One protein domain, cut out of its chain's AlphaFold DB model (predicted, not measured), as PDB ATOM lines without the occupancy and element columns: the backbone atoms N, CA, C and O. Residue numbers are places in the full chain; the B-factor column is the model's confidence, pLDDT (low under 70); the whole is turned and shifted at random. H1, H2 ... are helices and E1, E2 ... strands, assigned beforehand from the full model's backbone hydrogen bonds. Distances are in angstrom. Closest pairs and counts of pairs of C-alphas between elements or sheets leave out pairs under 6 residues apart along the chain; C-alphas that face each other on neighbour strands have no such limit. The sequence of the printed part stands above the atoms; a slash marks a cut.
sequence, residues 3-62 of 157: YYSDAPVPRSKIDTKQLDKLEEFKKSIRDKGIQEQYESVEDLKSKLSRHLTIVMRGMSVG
ATOM      1  N   TYR A   3     118.811 138.466 126.370       85.62
ATOM      2  CA  TYR A   3     118.418 138.291 127.762       85.62
ATOM      3  C   TYR A   3     119.316 137.261 128.432       85.62
ATOM      4  O   TYR A   3     119.454 136.143 127.940       85.62
ATOM      5  N   TYR A   4     119.917 137.645 129.553       83.69
ATOM      6  CA  TYR A   4     120.773 136.774 130.349       83.69
ATOM      7  C   TYR A   4     120.025 136.324 131.595       83.69
ATOM      8  O   TYR A   4     119.468 137.155 132.311       83.69
ATOM      9  N   SER A   5     120.030 135.022 131.865       81.94
ATOM     10  CA  SER A   5     119.530 134.520 133.139       81.94
ATOM     11  C   SER A   5     120.545 134.838 134.236       81.94
ATOM     12  O   SER A   5     121.704 134.447 134.126       81.94
ATOM     13  N   ASP A   6     120.093 135.537 135.272       80.44
ATOM     14  CA  ASP A   6     120.838 135.828 136.503       80.44
ATOM     15  C   ASP A   6     120.341 134.942 137.658       80.44
ATOM     16  O   ASP A   6     120.362 135.312 138.828       80.44
ATOM     17  N   ALA A   7     119.826 133.753 137.334       77.25
ATOM     18  CA  ALA A   7     119.418 132.805 138.357       77.25
ATOM     19  C   ALA A   7     120.647 132.387 139.191       77.25
ATOM     20  O   ALA A   7     121.711 132.135 138.617       77.25
ATOM     21  N   PRO A   8     120.530 132.261 140.526       71.38
ATOM     22  CA  PRO A   8     121.657 131.911 141.381       71.38
ATOM     23  C   PRO A   8     122.174 130.510 141.038       71.38
ATOM     24  O   PRO A   8     121.565 129.493 141.377       71.38
ATOM     25  N   VAL A   9     123.321 130.449 140.358       74.56
ATOM     26  CA  VAL A   9     123.974 129.186 140.004       74.56
ATOM     27  C   VAL A   9     124.969 128.811 141.105       74.56
ATOM     28  O   VAL A   9     125.805 129.629 141.496       74.56
ATOM     29  N   PRO A  10     124.939 127.570 141.622       72.19
ATOM     30  CA  PRO A  10     125.941 127.118 142.575       72.19
ATOM     31  C   PRO A  10     127.336 127.154 141.942       72.19
ATOM     32  O   PRO A  10     127.573 126.555 140.895       72.19
ATOM     33  N   ARG A  11     128.277 127.790 142.647       62.59
ATOM     34  CA  ARG A  11     129.704 127.959 142.301       62.59
ATOM     35  C   ARG A  11     130.439 126.690 141.833       62.59
ATOM     36  O   ARG A  11     131.414 126.793 141.108       62.59
ATOM     37  N   SER A  12     129.940 125.503 142.182       68.50
ATOM     38  CA  SER A  12     130.459 124.201 141.728       68.50
ATOM     39  C   SER A  12     130.216 123.918 140.233       68.50
ATOM     40  O   SER A  12     130.956 123.162 139.613       68.50
ATOM     41  N   LYS A  13     129.197 124.541 139.626       66.75
ATOM     42  CA  LYS A  13     128.859 124.390 138.199       66.75
ATOM     43  C   LYS A  13     129.374 125.534 137.322       66.75
ATOM     44  O   LYS A  13     129.072 125.562 136.131       66.75
ATOM     45  N   ILE A  14     130.097 126.491 137.899       70.06
ATOM     46  CA  ILE A  14     130.573 127.669 137.176       70.06
ATOM     47  C   ILE A  14     131.976 127.371 136.658       70.06
ATOM     48  O   ILE A  14     132.944 127.384 137.413       70.06
ATOM     49  N   ASP A  15     132.076 127.105 135.358       77.12
ATOM     50  CA  ASP A  15     133.363 127.063 134.674       77.12
ATOM     51  C   ASP A  15     133.882 128.497 134.485       77.12
ATOM     52  O   ASP A  15     133.246 129.337 133.842       77.12
ATOM     53  N   THR A  16     135.041 128.792 135.070       75.25
ATOM     54  CA  THR A  16     135.655 130.127 135.052       75.25
ATOM     55  C   THR A  16     136.041 130.587 133.649       75.25
ATOM     56  O   THR A  16     135.985 131.785 133.382       75.25
ATOM     57  N   LYS A  17     136.367 129.673 132.722       79.81
ATOM     58  CA  LYS A  17     136.680 130.035 131.329       79.81
ATOM     59  C   LYS A  17     135.418 130.395 130.552       79.81
ATOM     60  O   LYS A  17     135.453 131.259 129.679       79.81
ATOM     61  N   GLN A  18     134.303 129.727 130.837       77.12
ATOM     62  CA  GLN A  18     133.023 130.034 130.209       77.12
ATOM     63  C   GLN A  18     132.433 131.352 130.726       77.12
ATOM     64  O   GLN A  18     131.867 132.108 129.935       77.12
ATOM     65  N   LEU A  19     132.594 131.647 132.020       77.62
ATOM     66  CA  LEU A  19     132.181 132.924 132.607       77.62
ATOM     67  C   LEU A  19     132.930 134.102 131.966       77.62
ATOM     68  O   LEU A  19     132.301 135.076 131.562       77.62
ATOM     69  N   ASP A  20     134.249 133.970 131.812       82.19
ATOM     70  CA  ASP A  20     135.111 134.980 131.190       82.19
ATOM     71  C   ASP A  20     134.699 135.275 129.734       82.19
ATOM     72  O   ASP A  20     134.431 136.421 129.371       82.19
ATOM     73  N   LYS A  21     134.474 134.229 128.926       82.94
ATOM     74  CA  LYS A  21     133.947 134.379 127.555       82.94
ATOM     75  C   LYS A  21     132.566 135.032 127.508       82.94
ATOM     76  O   LYS A  21     132.280 135.791 126.583       82.94
ATOM     77  N   LEU A  22     131.689 134.727 128.468       82.19
ATOM     78  CA  LEU A  22     130.350 135.315 128.536       82.19
ATOM     79  C   LEU A  22     130.411 136.802 128.910       82.19
ATOM     80  O   LEU A  22     129.664 137.598 128.346       82.19
ATOM     81  N   GLU A  23     131.299 137.182 129.827       81.31
ATOM     82  CA  GLU A  23     131.575 138.575 130.195       81.31
ATOM     83  C   GLU A  23     132.151 139.371 129.018       81.31
ATOM     84  O   GLU A  23     131.723 140.499 128.747       81.31
ATOM     85  N   GLU A  24     133.084 138.777 128.275       85.00
ATOM     86  CA  GLU A  24     133.686 139.396 127.098       85.00
ATOM     87  C   GLU A  24     132.661 139.562 125.966       85.00
ATOM     88  O   GLU A  24     132.549 140.634 125.363       85.00
ATOM     89  N   PHE A  25     131.808 138.555 125.760       83.50
ATOM     90  CA  PHE A  25     130.678 138.638 124.839       83.50
ATOM     91  C   PHE A  25     129.663 139.706 125.270       83.50
ATOM     92  O   PHE A  25     129.274 140.544 124.454       83.50
ATOM     93  N   LYS A  26     129.295 139.752 126.560       81.88
ATOM     94  CA  LYS A  26     128.450 140.804 127.154       81.88
ATOM     95  C   LYS A  26     129.019 142.196 126.890       81.88
ATOM     96  O   LYS A  26     128.272 143.111 126.544       81.88
ATOM     97  N   LYS A  27     130.335 142.378 127.032       82.38
ATOM     98  CA  LYS A  27     131.011 143.643 126.709       82.38
ATOM     99  C   LYS A  27     130.957 143.952 125.216       82.38
ATOM    100  O   LYS A  27     130.617 145.077 124.866       82.38
ATOM    101  N   SER A  28     131.235 142.975 124.356       82.31
ATOM    102  CA  SER A  28     131.250 143.159 122.899       82.31
ATOM    103  C   SER A  28     129.880 143.537 122.328       82.31
ATOM    104  O   SER A  28     129.796 144.337 121.395       82.31
ATOM    105  N   ILE A  29     128.797 143.008 122.899       81.19
ATOM    106  CA  ILE A  29     127.432 143.262 122.419       81.19
ATOM    107  C   ILE A  29     126.739 144.434 123.126       81.19
ATOM    108  O   ILE A  29     125.655 144.829 122.697       81.19
ATOM    109  N   ARG A  30     127.371 145.030 124.152       72.31
ATOM    110  CA  ARG A  30     126.842 146.172 124.925       72.31
ATOM    111  C   ARG A  30     126.457 147.360 124.039       72.31
ATOM    112  O   ARG A  30     125.474 148.033 124.316       72.31
ATOM    113  N   ASP A  31     127.235 147.596 122.989       74.12
ATOM    114  CA  ASP A  31     127.040 148.694 122.034       74.12
ATOM    115  C   ASP A  31     126.054 148.338 120.904       74.12
ATOM    116  O   ASP A  31     125.457 149.202 120.272       74.12
ATOM    117  N   LYS A  32     125.823 147.039 120.670       73.12
ATOM    118  CA  LYS A  32     125.089 146.539 119.499       73.12
ATOM    119  C   LYS A  32     123.592 146.327 119.731       73.12
ATOM    120  O   LYS A  32     122.893 145.915 118.804       73.12
ATOM    121  N   GLY A  33     123.068 146.583 120.932       72.62
ATOM    122  CA  GLY A  33     121.623 146.547 121.140       72.62
ATOM    123  C   GLY A  33     121.140 146.470 122.584       72.62
ATOM    124  O   GLY A  33     121.885 146.620 123.545       72.62
ATOM    125  N   ILE A  34     119.834 146.226 122.709       77.50
ATOM    126  CA  ILE A  34     119.129 146.111 123.988       77.50
ATOM    127  C   ILE A  34     119.495 144.778 124.648       77.50
ATOM    128  O   ILE A  34     119.170 143.708 124.117       77.50
ATOM    129  N   GLN A  35     120.134 144.866 125.810       80.62
ATOM    130  CA  GLN A  35     120.490 143.737 126.661       80.62
ATOM    131  C   GLN A  35     119.844 143.883 128.037       80.62
ATOM    132  O   GLN A  35     119.799 144.982 128.588       80.62
ATOM    133  N   GLU A  36     119.376 142.777 128.606       81.62
ATOM    134  CA  GLU A  36     118.805 142.786 129.947       81.62
ATOM    135  C   GLU A  36     119.065 141.477 130.689       81.62
ATOM    136  O   GLU A  36     119.341 140.439 130.088       81.62
ATOM    137  N   GLN A  37     119.016 141.539 132.014       86.00
ATOM    138  CA  GLN A  37     119.200 140.382 132.888       86.00
ATOM    139  C   GLN A  37     117.866 140.050 133.543       86.00
ATOM    140  O   GLN A  37     117.120 140.976 133.869       86.00
ATOM    141  N   TYR A  38     117.554 138.768 133.707       86.38
ATOM    142  CA  TYR A  38     116.322 138.322 134.348       86.38
ATOM    143  C   TYR A  38     116.586 137.194 135.341       86.38
ATOM    144  O   TYR A  38     117.371 136.283 135.082       86.38
ATOM    145  N   GLU A  39     115.884 137.240 136.465       82.44
ATOM    146  CA  GLU A  39     115.998 136.237 137.532       82.44
ATOM    147  C   GLU A  39     114.888 135.178 137.430       82.44
ATOM    148  O   GLU A  39     115.077 134.026 137.813       82.44
ATOM    149  N   SER A  40     113.734 135.548 136.860       85.00
ATOM    150  CA  SER A  40     112.550 134.693 136.725       85.00
ATOM    151  C   SER A  40     111.869 134.864 135.363       85.00
ATOM    152  O   SER A  40     112.018 135.884 134.687       85.00
ATOM    153  N   VAL A  41     111.085 133.863 134.956       87.44
ATOM    154  CA  VAL A  41     110.327 133.857 133.691       87.44
ATOM    155  C   VAL A  41     109.307 135.000 133.638       87.44
ATOM    156  O   VAL A  41     109.083 135.588 132.580       87.44
ATOM    157  N   GLU A  42     108.704 135.351 134.773       87.94
ATOM    158  CA  GLU A  42     107.755 136.467 134.859       87.94
ATOM    159  C   GLU A  42     108.442 137.820 134.632       87.94
ATOM    160  O   GLU A  42     107.930 138.660 133.886       87.94
ATOM    161  N   ASP A  43     109.640 137.997 135.197       85.56
ATOM    162  CA  ASP A  43     110.471 139.188 135.004       85.56
ATOM    163  C   ASP A  43     110.904 139.328 133.535       85.56
ATOM    164  O   ASP A  43     110.725 140.391 132.934       85.56
ATOM    165  N   LEU A  44     111.335 138.225 132.906       88.88
ATOM    166  CA  LEU A  44     111.631 138.174 131.471       88.88
ATOM    167  C   LEU A  44     110.430 138.615 130.625       88.88
ATOM    168  O   LEU A  44     110.578 139.418 129.705       88.88
ATOM    169  N   LYS A  45     109.230 138.110 130.933       88.81
ATOM    170  CA  LYS A  45     108.007 138.431 130.184       88.81
ATOM    171  C   LYS A  45     107.652 139.913 130.288       88.81
ATOM    172  O   LYS A  45     107.284 140.522 129.279       88.81
ATOM    173  N   SER A  46     107.771 140.495 131.481       88.88
ATOM    174  CA  SER A  46     107.517 141.920 131.719       88.88
ATOM    175  C   SER A  46     108.492 142.798 130.926       88.88
ATOM    176  O   SER A  46     108.081 143.667 130.150       88.88
ATOM    177  N   LYS A  47     109.787 142.491 131.034       88.88
ATOM    178  CA  LYS A  47     110.883 143.174 130.336       88.88
ATOM    179  C   LYS A  47     110.774 143.086 128.819       88.88
ATOM    180  O   LYS A  47     110.847 144.102 128.126       88.88
ATOM    181  N   LEU A  48     110.506 141.893 128.294       89.81
ATOM    182  CA  LEU A  48     110.271 141.679 126.868       89.81
ATOM    183  C   LEU A  48     109.074 142.490 126.373       89.81
ATOM    184  O   LEU A  48     109.191 143.205 125.382       89.81
ATOM    185  N   SER A  49     107.949 142.442 127.088       89.06
ATOM    186  CA  SER A  49     106.740 143.186 126.711       89.06
ATOM    187  C   SER A  49     106.990 144.696 126.690       89.06
ATOM    188  O   SER A  49     106.572 145.390 125.757       89.06
ATOM    189  N   ARG A  50     107.725 145.212 127.682       87.75
ATOM    190  CA  ARG A  50     108.117 146.622 127.756       87.75
ATOM    191  C   ARG A  50     109.022 147.019 126.592       87.75
ATOM    192  O   ARG A  50     108.740 148.013 125.926       87.75
ATOM    193  N   HIS A  51     110.073 146.252 126.313       87.88
ATOM    194  CA  HIS A  51     110.984 146.531 125.202       87.88
ATOM    195  C   HIS A  51     110.302 146.441 123.839       87.88
ATOM    196  O   HIS A  51     110.525 147.301 122.992       87.88
ATOM    197  N   LEU A  52     109.419 145.465 123.640       86.62
ATOM    198  CA  LEU A  52     108.648 145.320 122.408       86.62
ATOM    199  C   LEU A  52     107.706 146.518 122.217       86.62
ATOM    200  O   LEU A  52     107.647 147.086 121.131       86.62
ATOM    201  N   THR A  53     107.079 146.995 123.297       87.31
ATOM    202  CA  THR A  53     106.280 148.232 123.286       87.31
ATOM    203  C   THR A  53     107.127 149.453 122.922       87.31
ATOM    204  O   THR A  53     106.691 150.281 122.126       87.31
ATOM    205  N   ILE A  54     108.343 149.574 123.467       84.31
ATOM    206  CA  ILE A  54     109.265 150.676 123.151       84.31
ATOM    207  C   ILE A  54     109.668 150.634 121.678       84.31
ATOM    208  O   ILE A  54     109.630 151.669 121.020       84.31
ATOM    209  N   VAL A  55     109.995 149.457 121.141       83.62
ATOM    210  CA  VAL A  55     110.357 149.300 119.726       83.62
ATOM    211  C   VAL A  55     109.167 149.599 118.814       83.62
ATOM    212  O   VAL A  55     109.308 150.395 117.892       83.62
ATOM    213  N   MET A  56     107.976 149.067 119.107       81.19
ATOM    214  CA  MET A  56     106.757 149.369 118.342       81.19
ATOM    215  C   MET A  56     106.412 150.858 118.380       81.19
ATOM    216  O   MET A  56     106.033 151.437 117.361       81.19
ATOM    217  N   ARG A  57     106.569 151.500 119.543       79.19
ATOM    218  CA  ARG A  57     106.355 152.940 119.679       79.19
ATOM    219  C   ARG A  57     107.414 153.714 118.907       79.19
ATOM    220  O   ARG A  57     107.045 154.631 118.190       79.19
ATOM    221  N   GLY A  58     108.681 153.313 118.990       73.75
ATOM    222  CA  GLY A  58     109.806 153.883 118.245       73.75
ATOM    223  C   GLY A  58     109.614 153.818 116.729       73.75
ATOM    224  O   GLY A  58     109.840 154.805 116.040       73.75
ATOM    225  N   MET A  59     109.108 152.694 116.218       68.12
ATOM    226  CA  MET A  59     108.744 152.533 114.806       68.12
ATOM    227  C   MET A  59     107.522 153.382 114.422       68.12
ATOM    228  O   MET A  59     107.470 153.923 113.323       68.12
ATOM    229  N   SER A  60     106.553 153.542 115.329       59.16
ATOM    230  CA  SER A  60     105.330 154.316 115.067       59.16
ATOM    231  C   SER A  60     105.522 155.834 115.178       59.16
ATOM    232  O   SER A  60     104.761 156.582 114.574       59.16
ATOM    233  N   VAL A  61     106.528 156.321 115.917       57.62
ATOM    234  CA  VAL A  61     106.836 157.765 116.033       57.62
ATOM    235  C   VAL A  61     107.732 158.289 114.901       57.62
ATOM    236  O   VAL A  61     108.182 159.430 114.948       57.62
ATOM    237  N   GLY A  62     107.960 157.486 113.856       51.75
ATOM    238  CA  GLY A  62     108.730 157.852 112.665       51.75
ATOM    239  C   GLY A  62     108.066 158.867 111.723       51.75
ATOM    240  O   GLY A  62     108.664 159.217 110.711       51.75
TER     241      GLY A  62
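Overview. This is residues 3 to 62 of the 157 residues of an uncharacterized protein of Acidovorax kalamii (UniProt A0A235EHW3). A short sheet of two strands, E1 and E2, sits between two helices in a flat, open model: H1 is held off on one side, and residues 41 to 51 of H2 lie near the sheet on the other, while residues 52 to 62 stick out. The 60 printed residues run E1, H1, E2, H2, mostly helix, with a parallel sheet. The whole is loose, radius of gyration of the C-alphas 14.9 A, spanning 48 by 27 by 7 A.

Arrangement. Look first at E1, residues 3 to 5, and E2, residues 35 to 38: they are parallel at 30 degrees, with N 4 and O 36 within hydrogen-bond range at 2.9 A. With H1, residues 16 to 29, they form a strand-helix-strand unit, two parallel neighbour strands with a helix between, its crossover right-handed. The closest C-alphas of E2 and H2, residues 41 to 60, are those of Tyr 38 and Leu 44, 5.5 A. H1 and H2 are apart; in both, every O i to N i+4 pair is within hydrogen-bond range.

Along the chain. Find E1 at C-alpha 3 (118.418, 138.291, 127.762). H1 runs 20.0 A, E2 10.3 A, and H2 28.1 A to C-alpha 60 (105.330, 154.316, 115.067).

Size, cuts and confidence. The printed part has no cut and no long link; pLDDT is under 70 at residues 11 to 13 and 59 to 62.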